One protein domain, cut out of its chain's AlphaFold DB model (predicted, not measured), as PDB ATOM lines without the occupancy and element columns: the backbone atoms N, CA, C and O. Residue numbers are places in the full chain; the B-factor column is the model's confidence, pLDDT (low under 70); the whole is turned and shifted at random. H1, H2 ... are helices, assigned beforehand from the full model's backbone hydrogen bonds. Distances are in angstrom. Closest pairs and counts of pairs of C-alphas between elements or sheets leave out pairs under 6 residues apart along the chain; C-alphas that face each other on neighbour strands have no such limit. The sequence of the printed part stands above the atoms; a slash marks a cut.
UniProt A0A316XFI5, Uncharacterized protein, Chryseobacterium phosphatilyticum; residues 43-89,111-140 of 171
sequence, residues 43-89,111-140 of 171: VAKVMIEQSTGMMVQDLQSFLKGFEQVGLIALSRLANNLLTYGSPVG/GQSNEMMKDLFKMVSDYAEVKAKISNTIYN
ATOM      1  N   VAL A  43     146.811 180.875 147.874       59.28
ATOM      2  CA  VAL A  43     146.471 182.073 147.069       59.28
ATOM      3  C   VAL A  43     147.341 182.222 145.815       59.28
ATOM      4  O   VAL A  43     146.882 182.723 144.791       59.28
ATOM      5  N   ALA A  44     148.573 181.719 145.859       59.53
ATOM      6  CA  ALA A  44     149.486 181.751 144.725       59.53
ATOM      7  C   ALA A  44     148.982 180.901 143.537       59.53
ATOM      8  O   ALA A  44     149.170 181.298 142.390       59.53
ATOM      9  N   LYS A  45     148.273 179.784 143.777       60.34
ATOM     10  CA  LYS A  45     147.615 179.007 142.709       60.34
ATOM     11  C   LYS A  45     146.490 179.800 142.058       60.34
ATOM     12  O   LYS A  45     146.411 179.849 140.838       60.34
ATOM     13  N   VAL A  46     145.668 180.462 142.871       61.47
ATOM     14  CA  VAL A  46     144.555 181.293 142.390       61.47
ATOM     15  C   VAL A  46     145.075 182.446 141.533       61.47
ATOM     16  O   VAL A  46     144.523 182.709 140.470       61.47
ATOM     17  N   MET A  47     146.171 183.091 141.945       62.75
ATOM     18  CA  MET A  47     146.805 184.151 141.157       62.75
ATOM     19  C   MET A  47     147.332 183.642 139.812       62.75
ATOM     20  O   MET A  47     147.120 184.308 138.804       62.75
ATOM     21  N   ILE A  48     147.954 182.457 139.774       69.31
ATOM     22  CA  ILE A  48     148.417 181.849 138.518       69.31
ATOM     23  C   ILE A  48     147.245 181.435 137.623       69.31
ATOM     24  O   ILE A  48     147.293 181.650 136.414       69.31
ATOM     25  N   GLU A  49     146.183 180.855 138.176       68.69
ATOM     26  CA  GLU A  49     145.002 180.457 137.400       68.69
ATOM     27  C   GLU A  49     144.280 181.674 136.818       68.69
ATOM     28  O   GLU A  49     143.899 181.661 135.650       68.69
ATOM     29  N   GLN A  50     144.164 182.760 137.586       74.88
ATOM     30  CA  GLN A  50     143.597 184.016 137.099       74.88
ATOM     31  C   GLN A  50     144.489 184.682 136.049       74.88
ATOM     32  O   GLN A  50     143.981 185.104 135.012       74.88
ATOM     33  N   SER A  51     145.810 184.740 136.260       66.00
ATOM     34  CA  SER A  51     146.730 185.313 135.270       66.00
ATOM     35  C   SER A  51     146.760 184.495 133.981       66.00
ATOM     36  O   SER A  51     146.784 185.057 132.891       66.00
ATOM     37  N   THR A  52     146.701 183.166 134.091       73.44
ATOM     38  CA  THR A  52     146.631 182.265 132.935       73.44
ATOM     39  C   THR A  52     145.293 182.407 132.215       73.44
ATOM     40  O   THR A  52     145.266 182.478 130.991       73.44
ATOM     41  N   GLY A  53     144.184 182.522 132.953       74.88
ATOM     42  CA  GLY A  53     142.860 182.781 132.388       74.88
ATOM     43  C   GLY A  53     142.803 184.096 131.608       74.88
ATOM     44  O   GLY A  53     142.307 184.111 130.481       74.88
ATOM     45  N   MET A  54     143.374 185.172 132.158       80.94
ATOM     46  CA  MET A  54     143.501 186.456 131.457       80.94
ATOM     47  C   MET A  54     144.393 186.333 130.218       80.94
ATOM     48  O   MET A  54     144.006 186.785 129.148       80.94
ATOM     49  N   MET A  55     145.518 185.617 130.304       77.56
ATOM     50  CA  MET A  55     146.396 185.392 129.152       77.56
ATOM     51  C   MET A  55     145.699 184.622 128.017       77.56
ATOM     52  O   MET A  55     145.873 184.948 126.844       77.56
ATOM     53  N   VAL A  56     144.892 183.607 128.341       79.75
ATOM     54  CA  VAL A  56     144.117 182.848 127.344       79.75
ATOM     55  C   VAL A  56     143.062 183.735 126.685       79.75
ATOM     56  O   VAL A  56     142.875 183.661 125.469       79.75
ATOM     57  N   GLN A  57     142.390 184.587 127.459       82.00
ATOM     58  CA  GLN A  57     141.422 185.548 126.930       82.00
ATOM     59  C   GLN A  57     142.095 186.581 126.018       82.00
ATOM     60  O   GLN A  57     141.611 186.817 124.907       82.00
ATOM     61  N   ASP A  58     143.242 187.120 126.427       78.50
ATOM     62  CA  ASP A  58     144.037 188.054 125.630       78.50
ATOM     63  C   ASP A  58     144.472 187.408 124.311       78.50
ATOM     64  O   ASP A  58     144.263 187.987 123.243       78.50
ATOM     65  N   LEU A  59     144.961 186.164 124.348       77.25
ATOM     66  CA  LEU A  59     145.342 185.405 123.154       77.25
ATOM     67  C   LEU A  59     144.152 185.157 122.215       77.25
ATOM     68  O   LEU A  59     144.272 185.321 121.001       77.25
ATOM     69  N   GLN A  60     142.984 184.796 122.752       82.94
ATOM     70  CA  GLN A  60     141.766 184.638 121.954       82.94
ATOM     71  C   GLN A  60     141.322 185.959 121.312       82.94
ATOM     72  O   GLN A  60     140.873 185.962 120.163       82.94
ATOM     73  N   SER A  61     141.431 187.077 122.035       85.38
ATOM     74  CA  SER A  61     141.091 188.403 121.514       85.38
ATOM     75  C   SER A  61     142.058 188.840 120.409       85.38
ATOM     76  O   SER A  61     141.620 189.312 119.358       85.38
ATOM     77  N   PHE A  62     143.354 188.568 120.588       82.81
ATOM     78  CA  PHE A  62     144.392 188.817 119.597       82.81
ATOM     79  C   PHE A  62     144.151 188.011 118.319       82.81
ATOM     80  O   PHE A  62     144.143 188.583 117.232       82.81
ATOM     81  N   LEU A  63     143.878 186.706 118.434       82.12
ATOM     82  CA  LEU A  63     143.594 185.846 117.280       82.12
ATOM     83  C   LEU A  63     142.363 186.322 116.492       82.12
ATOM     84  O   LEU A  63     142.381 186.318 115.262       82.12
ATOM     85  N   LYS A  64     141.311 186.791 117.179       85.00
ATOM     86  CA  LYS A  64     140.131 187.385 116.526       85.00
ATOM     87  C   LYS A  64     140.467 188.692 115.804       85.00
ATOM     88  O   LYS A  64     140.005 188.901 114.684       85.00
ATOM     89  N   GLY A  65     141.266 189.562 116.424       80.62
ATOM     90  CA  GLY A  65     141.714 190.814 115.808       80.62
ATOM     91  C   GLY A  65     142.599 190.572 114.584       80.62
ATOM     92  O   GLY A  65     142.401 191.195 113.538       80.62
ATOM     93  N   PHE A  66     143.516 189.609 114.680       82.06
ATOM     94  CA  PHE A  66     144.365 189.195 113.570       82.06
ATOM     95  C   PHE A  66     143.543 188.649 112.403       82.06
ATOM     96  O   PHE A  66     143.831 188.980 111.263       82.06
ATOM     97  N   GLU A  67     142.496 187.861 112.653       82.56
ATOM     98  CA  GLU A  67     141.650 187.333 111.578       82.56
ATOM     99  C   GLU A  67     140.930 188.448 110.809       82.56
ATOM    100  O   GLU A  67     140.917 188.432 109.580       82.56
ATOM    101  N   GLN A  68     140.410 189.459 111.509       83.50
ATOM    102  CA  GLN A  68     139.729 190.588 110.870       83.50
ATOM    103  C   GLN A  68     140.685 191.429 110.015       83.50
ATOM    104  O   GLN A  68     140.401 191.703 108.849       83.50
ATOM    105  N   VAL A  69     141.834 191.821 110.570       84.06
ATOM    106  CA  VAL A  69     142.812 192.650 109.848       84.06
ATOM    107  C   VAL A  69     143.526 191.838 108.767       84.06
ATOM    108  O   VAL A  69     143.731 192.323 107.653       84.06
ATOM    109  N   GLY A  70     143.857 190.585 109.069       81.81
ATOM    110  CA  GLY A  70     144.538 189.650 108.185       81.81
ATOM    111  C   GLY A  70     143.726 189.335 106.935       81.81
ATOM    112  O   GLY A  70     144.266 189.434 105.840       81.81
ATOM    113  N   LEU A  71     142.422 189.054 107.055       83.69
ATOM    114  CA  LEU A  71     141.551 188.823 105.892       83.69
ATOM    115  C   LEU A  71     141.468 190.044 104.976       83.69
ATOM    116  O   LEU A  71     141.497 189.895 103.755       83.69
ATOM    117  N   ILE A  72     141.395 191.252 105.540       83.88
ATOM    118  CA  ILE A  72     141.371 192.493 104.755       83.88
ATOM    119  C   ILE A  72     142.707 192.685 104.030       83.88
ATOM    120  O   ILE A  72     142.724 192.991 102.835       83.88
ATOM    121  N   ALA A  73     143.822 192.490 104.737       82.88
ATOM    122  CA  ALA A  73     145.159 192.601 104.166       82.88
ATOM    123  C   ALA A  73     145.384 191.566 103.055       82.88
ATOM    124  O   ALA A  73     145.822 191.938 101.968       82.88
ATOM    125  N   LEU A  74     145.006 190.302 103.277       83.31
ATOM    126  CA  LEU A  74     145.105 189.244 102.272       83.31
ATOM    127  C   LEU A  74     144.191 189.493 101.081       83.31
ATOM    128  O   LEU A  74     144.611 189.276  99.954       83.31
ATOM    129  N   SER A  75     142.969 189.976 101.304       83.06
ATOM    130  CA  SER A  75     142.045 190.292 100.211       83.06
ATOM    131  C   SER A  75     142.600 191.409  99.335       83.06
ATOM    132  O   SER A  75     142.560 191.311  98.113       83.06
ATOM    133  N   ARG A  76     143.177 192.455  99.942       84.06
ATOM    134  CA  ARG A  76     143.859 193.523  99.200       84.06
ATOM    135  C   ARG A  76     145.100 193.011  98.478       84.06
ATOM    136  O   ARG A  76     145.295 193.364  97.324       84.06
ATOM    137  N   LEU A  77     145.902 192.170  99.125       81.56
ATOM    138  CA  LEU A  77     147.100 191.581  98.534       81.56
ATOM    139  C   LEU A  77     146.756 190.678  97.343       81.56
ATOM    140  O   LEU A  77     147.297 190.874  96.261       81.56
ATOM    141  N   ALA A  78     145.809 189.755  97.509       82.50
ATOM    142  CA  ALA A  78     145.319 188.886  96.444       82.50
ATOM    143  C   ALA A  78     144.710 189.704  95.300       82.50
ATOM    144  O   ALA A  78     145.030 189.468  94.141       82.50
ATOM    145  N   ASN A  79     143.893 190.713  95.614       85.06
ATOM    146  CA  ASN A  79     143.330 191.602  94.606       85.06
ATOM    147  C   ASN A  79     144.421 192.360  93.836       85.06
ATOM    148  O   ASN A  79     144.350 192.445  92.614       85.06
ATOM    149  N   ASN A  80     145.436 192.887  94.525       83.12
ATOM    150  CA  ASN A  80     146.529 193.608  93.880       83.12
ATOM    151  C   ASN A  80     147.376 192.676  93.004       83.12
ATOM    152  O   ASN A  80     147.689 193.029  91.870       83.12
ATOM    153  N   LEU A  81     147.673 191.464  93.479       78.62
ATOM    154  CA  LEU A  81     148.405 190.459  92.710       78.62
ATOM    155  C   LEU A  81     147.624 190.008  91.471       78.62
ATOM    156  O   LEU A  81     148.199 189.940  90.391       78.62
ATOM    157  N   LEU A  82     146.319 189.756  91.598       78.44
ATOM    158  CA  LEU A  82     145.467 189.335  90.481       78.44
ATOM    159  C   LEU A  82     145.217 190.457  89.466       78.44
ATOM    160  O   LEU A  82     145.115 190.189  88.272       78.44
ATOM    161  N   THR A  83     145.104 191.703  89.928       79.88
ATOM    162  CA  THR A  83     144.743 192.845  89.072       79.88
ATOM    163  C   THR A  83     145.965 193.521  88.456       79.88
ATOM    164  O   THR A  83     145.921 193.940  87.303       79.88
ATOM    165  N   TYR A  84     147.054 193.649  89.217       80.75
ATOM    166  CA  TYR A  84     148.233 194.438  88.840       80.75
ATOM    167  C   TYR A  84     149.514 193.606  88.728       80.75
ATOM    168  O   TYR A  84     150.550 194.150  88.357       80.75
ATOM    169  N   GLY A  85     149.486 192.312  89.071       74.38
ATOM    170  CA  GLY A  85     150.686 191.469  89.097       74.38
ATOM    171  C   GLY A  85     151.699 191.866  90.177       74.38
ATOM    172  O   GLY A  85     152.822 191.373  90.165       74.38
ATOM    173  N   SER A  86     151.325 192.759  91.099       75.44
ATOM    174  CA  SER A  86     152.196 193.331  92.127       75.44
ATOM    175  C   SER A  86     151.466 193.376  93.470       75.44
ATOM    176  O   SER A  86     150.261 193.630  93.496       75.44
ATOM    177  N   PRO A  87     152.158 193.169  94.605       71.06
ATOM    178  CA  PRO A  87     151.543 193.278  95.928       71.06
ATOM    179  C   PRO A  87     151.081 194.708  96.260       71.06
ATOM    180  O   PRO A  87     150.204 194.905  97.108       71.06
ATOM    181  N   VAL A  88     151.636 195.712  95.574       77.88
ATOM    182  CA  VAL A  88     151.312 197.126  95.765       77.88
ATOM    183  C   VAL A  88     150.314 197.568  94.698       77.88
ATOM    184  O   VAL A  88     150.632 197.622  93.512       77.88
ATOM    185  N   GLY A  89     149.092 197.880  95.131       68.50
ATOM    186  CA  GLY A  89     148.071 198.492  94.283       68.50
ATOM    187  C   GLY A  89     148.337 199.985  94.042       68.50
ATOM    188  O   GLY A  89     149.149 200.593  94.745       68.50
ATOM    189  N   GLY A 111     155.082 183.472  85.671       54.03
ATOM    190  CA  GLY A 111     155.439 182.452  86.662       54.03
ATOM    191  C   GLY A 111     155.535 183.003  88.087       54.03
ATOM    192  O   GLY A 111     155.042 182.374  89.018       54.03
ATOM    193  N   GLN A 112     156.064 184.217  88.263       61.56
ATOM    194  CA  GLN A 112     156.295 184.809  89.588       61.56
ATOM    195  C   GLN A 112     154.990 185.112  90.351       61.56
ATOM    196  O   GLN A 112     154.907 184.894  91.556       61.56
ATOM    197  N   SER A 113     153.932 185.535  89.647       63.91
ATOM    198  CA  SER A 113     152.599 185.750  90.237       63.91
ATOM    199  C   SER A 113     151.968 184.452  90.753       63.91
ATOM    200  O   SER A 113     151.294 184.464  91.784       63.91
ATOM    201  N   ASN A 114     152.209 183.329  90.069       70.50
ATOM    202  CA  ASN A 114     151.719 182.024  90.501       70.50
ATOM    203  C   ASN A 114     152.444 181.556  91.771       70.50
ATOM    204  O   ASN A 114     151.800 181.060  92.689       70.50
ATOM    205  N   GLU A 115     153.759 181.773  91.862       78.81
ATOM    206  CA  GLU A 115     154.521 181.478  93.084       78.81
ATOM    207  C   GLU A 115     154.077 182.362  94.261       78.81
ATOM    208  O   GLU A 115     153.814 181.844  95.341       78.81
ATOM    209  N   MET A 116     153.835 183.661  94.045       74.00
ATOM    210  CA  MET A 116     153.298 184.542  95.095       74.00
ATOM    211  C   MET A 116     151.886 184.135  95.557       74.00
ATOM    212  O   MET A 116     151.567 184.231  96.741       74.00
ATOM    213  N   MET A 117     151.026 183.662  94.646       76.38
ATOM    214  CA  MET A 117     149.714 183.106  95.003       76.38
ATOM    215  C   MET A 117     149.851 181.810  95.809       76.38
ATOM    216  O   MET A 117     149.145 181.637  96.802       76.38
ATOM    217  N   LYS A 118     150.773 180.914  95.433       83.06
ATOM    218  CA  LYS A 118     151.080 179.704  96.213       83.06
ATOM    219  C   LYS A 118     151.594 180.048  97.609       83.06
ATOM    220  O   LYS A 118     151.141 179.436  98.573       83.06
ATOM    221  N   ASP A 119     152.459 181.052  97.731       83.06
ATOM    222  CA  ASP A 119     152.957 181.541  99.019       83.06
ATOM    223  C   ASP A 119     151.828 182.111  99.887       83.06
ATOM    224  O   ASP A 119     151.779 181.853 101.092       83.06
ATOM    225  N   LEU A 120     150.864 182.814  99.280       80.31
ATOM    226  CA  LEU A 120     149.669 183.300  99.971       80.31
ATOM    227  C   LEU A 120     148.821 182.136 100.509       80.31
ATOM    228  O   LEU A 120     148.448 182.128 101.683       80.31
ATOM    229  N   PHE A 121     148.548 181.126  99.677       85.25
ATOM    230  CA  PHE A 121     147.810 179.929 100.096       85.25
ATOM    231  C   PHE A 121     148.548 179.150 101.185       85.25
ATOM    232  O   PHE A 121     147.914 178.678 102.135       85.25
ATOM    233  N   LYS A 122     149.877 179.048 101.091       91.06
ATOM    234  CA  LYS A 122     150.713 178.431 102.120       91.06
ATOM    235  C   LYS A 122     150.607 179.194 103.439       91.06
ATOM    236  O   LYS A 122     150.336 178.578 104.460       91.06
ATOM    237  N   MET A 123     150.726 180.521 103.422       84.06
ATOM    238  CA  MET A 123     150.604 181.355 104.622       84.06
ATOM    239  C   MET A 123     149.236 181.190 105.303       84.06
ATOM    240  O   MET A 123     149.169 181.065 106.525       84.06
ATOM    241  N   VAL A 124     148.145 181.152 104.528       83.06
ATOM    242  CA  VAL A 124     146.794 180.899 105.065       83.06
ATOM    243  C   VAL A 124     146.688 179.506 105.675       83.06
ATOM    244  O   VAL A 124     146.102 179.352 106.747       83.06
ATOM    245  N   SER A 125     147.257 178.501 105.008       84.88
ATOM    246  CA  SER A 125     147.234 177.111 105.471       84.88
ATOM    247  C   SER A 125     148.021 176.944 106.773       84.88
ATOM    248  O   SER A 125     147.492 176.397 107.739       84.88
ATOM    249  N   ASP A 126     149.232 177.506 106.836       89.25
ATOM    250  CA  ASP A 126     150.082 177.513 108.032       89.25
ATOM    251  C   ASP A 126     149.374 178.237 109.194       89.25
ATOM    252  O   ASP A 126     149.340 177.743 110.323       89.25
ATOM    253  N   TYR A 127     148.739 179.386 108.923       83.19
ATOM    254  CA  TYR A 127     147.955 180.113 109.925       83.19
ATOM    255  C   TYR A 127     146.763 179.292 110.439       83.19
ATOM    256  O   TYR A 127     146.525 179.249 111.647       83.19
ATOM    257  N   ALA A 128     146.029 178.614 109.552       85.62
ATOM    258  CA  ALA A 128     144.906 177.761 109.930       85.62
ATOM    259  C   ALA A 128     145.353 176.576 110.801       85.62
ATOM    260  O   ALA A 128     144.699 176.273 111.801       85.62
ATOM    261  N   GLU A 129     146.485 175.945 110.474       87.62
ATOM    262  CA  GLU A 129     147.065 174.861 111.270       87.62
ATOM    263  C   GLU A 129     147.461 175.344 112.671       87.62
ATOM    264  O   GLU A 129     147.106 174.723 113.677       87.62
ATOM    265  N   VAL A 130     148.161 176.478 112.760       87.94
ATOM    266  CA  VAL A 130     148.579 177.057 114.044       87.94
ATOM    267  C   VAL A 130     147.366 177.482 114.874       87.94
ATOM    268  O   VAL A 130     147.302 177.167 116.064       87.94
ATOM    269  N   LYS A 131     146.360 178.117 114.258       84.50
ATOM    270  CA  LYS A 131     145.089 178.465 114.912       84.50
ATOM    271  C   LYS A 131     144.394 177.217 115.459       84.50
ATOM    272  O   LYS A 131     143.965 177.228 116.610       84.50
ATOM    273  N   ALA A 132     144.327 176.135 114.682       85.00
ATOM    274  CA  ALA A 132     143.731 174.874 115.120       85.00
ATOM    275  C   ALA A 132     144.488 174.261 116.307       85.00
ATOM    276  O   ALA A 132     143.857 173.858 117.284       85.00
ATOM    277  N   LYS A 133     145.829 174.247 116.269       86.81
ATOM    278  CA  LYS A 133     146.660 173.774 117.387       86.81
ATOM    279  C   LYS A 133     146.401 174.584 118.654       86.81
ATOM    280  O   LYS A 133     146.094 173.997 119.685       86.81
ATOM    281  N   ILE A 134     146.444 175.913 118.566       84.75
ATOM    282  CA  ILE A 134     146.215 176.803 119.712       84.75
ATOM    283  C   ILE A 134     144.792 176.636 120.260       84.75
ATOM    284  O   ILE A 134     144.620 176.461 121.465       84.75
ATOM    285  N   SER A 135     143.769 176.633 119.399       79.12
ATOM    286  CA  SER A 135     142.382 176.419 119.826       79.12
ATOM    287  C   SER A 135     142.185 175.063 120.497       79.12
ATOM    288  O   SER A 135     141.517 174.999 121.527       79.12
ATOM    289  N   ASN A 136     142.787 173.997 119.965       83.56
ATOM    290  CA  ASN A 136     142.710 172.667 120.560       83.56
ATOM    291  C   ASN A 136     143.419 172.620 121.923       83.56
ATOM    292  O   ASN A 136     142.883 172.069 122.878       83.56
ATOM    293  N   THR A 137     144.592 173.247 122.053       82.12
ATOM    294  CA  THR A 137     145.297 173.361 123.339       82.12
ATOM    295  C   THR A 137     144.467 174.123 124.371       82.12
ATOM    296  O   THR A 137     144.349 173.658 125.499       82.12
ATOM    297  N   ILE A 138     143.847 175.247 123.996       76.94
ATOM    298  CA  ILE A 138     142.994 176.031 124.903       76.94
ATOM    299  C   ILE A 138     141.744 175.240 125.315       76.94
ATOM    300  O   ILE A 138     141.373 175.244 126.487       76.94
ATOM    301  N   TYR A 139     141.100 174.547 124.373       76.25
ATOM    302  CA  TYR A 139     139.921 173.733 124.661       76.25
ATOM    303  C   TYR A 139     140.259 172.574 125.609       76.25
ATOM    304  O   TYR A 139     139.593 172.401 126.625       76.25
ATOM    305  N   ASN A 140     141.344 171.843 125.330       75.50
ATOM    306  CA  ASN A 140     141.765 170.706 126.148       75.50
ATOM    307  C   ASN A 140     142.272 171.129 127.535       75.50
ATOM    308  O   ASN A 140     142.027 170.412 128.503       75.50
TER     309      ASN A 140
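What this domain is: This is residues 43 to 89 and 111 to 140 of the 171 residues of an uncharacterized protein of Chryseobacterium phosphatilyticum (UniProt A0A316XFI5). The long helix H1 and the shorter helix H2 lie side by side, running opposite ways as a slender rod, and the first part of H1, residues 43 to 55, sticks out free beyond H2. The printed part has 77 residues with two named helices, H1 then H2, and no named strand: all helix. It is extended, with a radius of gyration of the C-alphas of 17.8 A and spans of 60 by 20 by 14 A.

Where its parts are: H1, residues 43 to 84, runs 59.6 A from C-alpha 43 at (146.471, 182.073, 147.069). H2, residues 111 to 140, runs 43.4 A to C-alpha 140 at (141.765, 170.706, 126.148).

How they stand to each other: H1 and H2 touch; their closest C-alphas, those of Leu 81 and Ser 113, are 6.8 A apart. They stand at a shallow tilt of 19 degrees, opposite ways. In H1 and H2 every O i to N i+4 pair is within hydrogen-bond range.

The domain as a whole: The C-alphas farthest apart, those of Val 43 and Gly 111, are 61.1 A apart. The link across the cut lacks residues 90 to 110; C-alphas 89 and 111 are 19.2 A apart. The mean pLDDT of the printed part is 78.4; residues 43 to 49, 51, 89 and 111 to 113 are under 70.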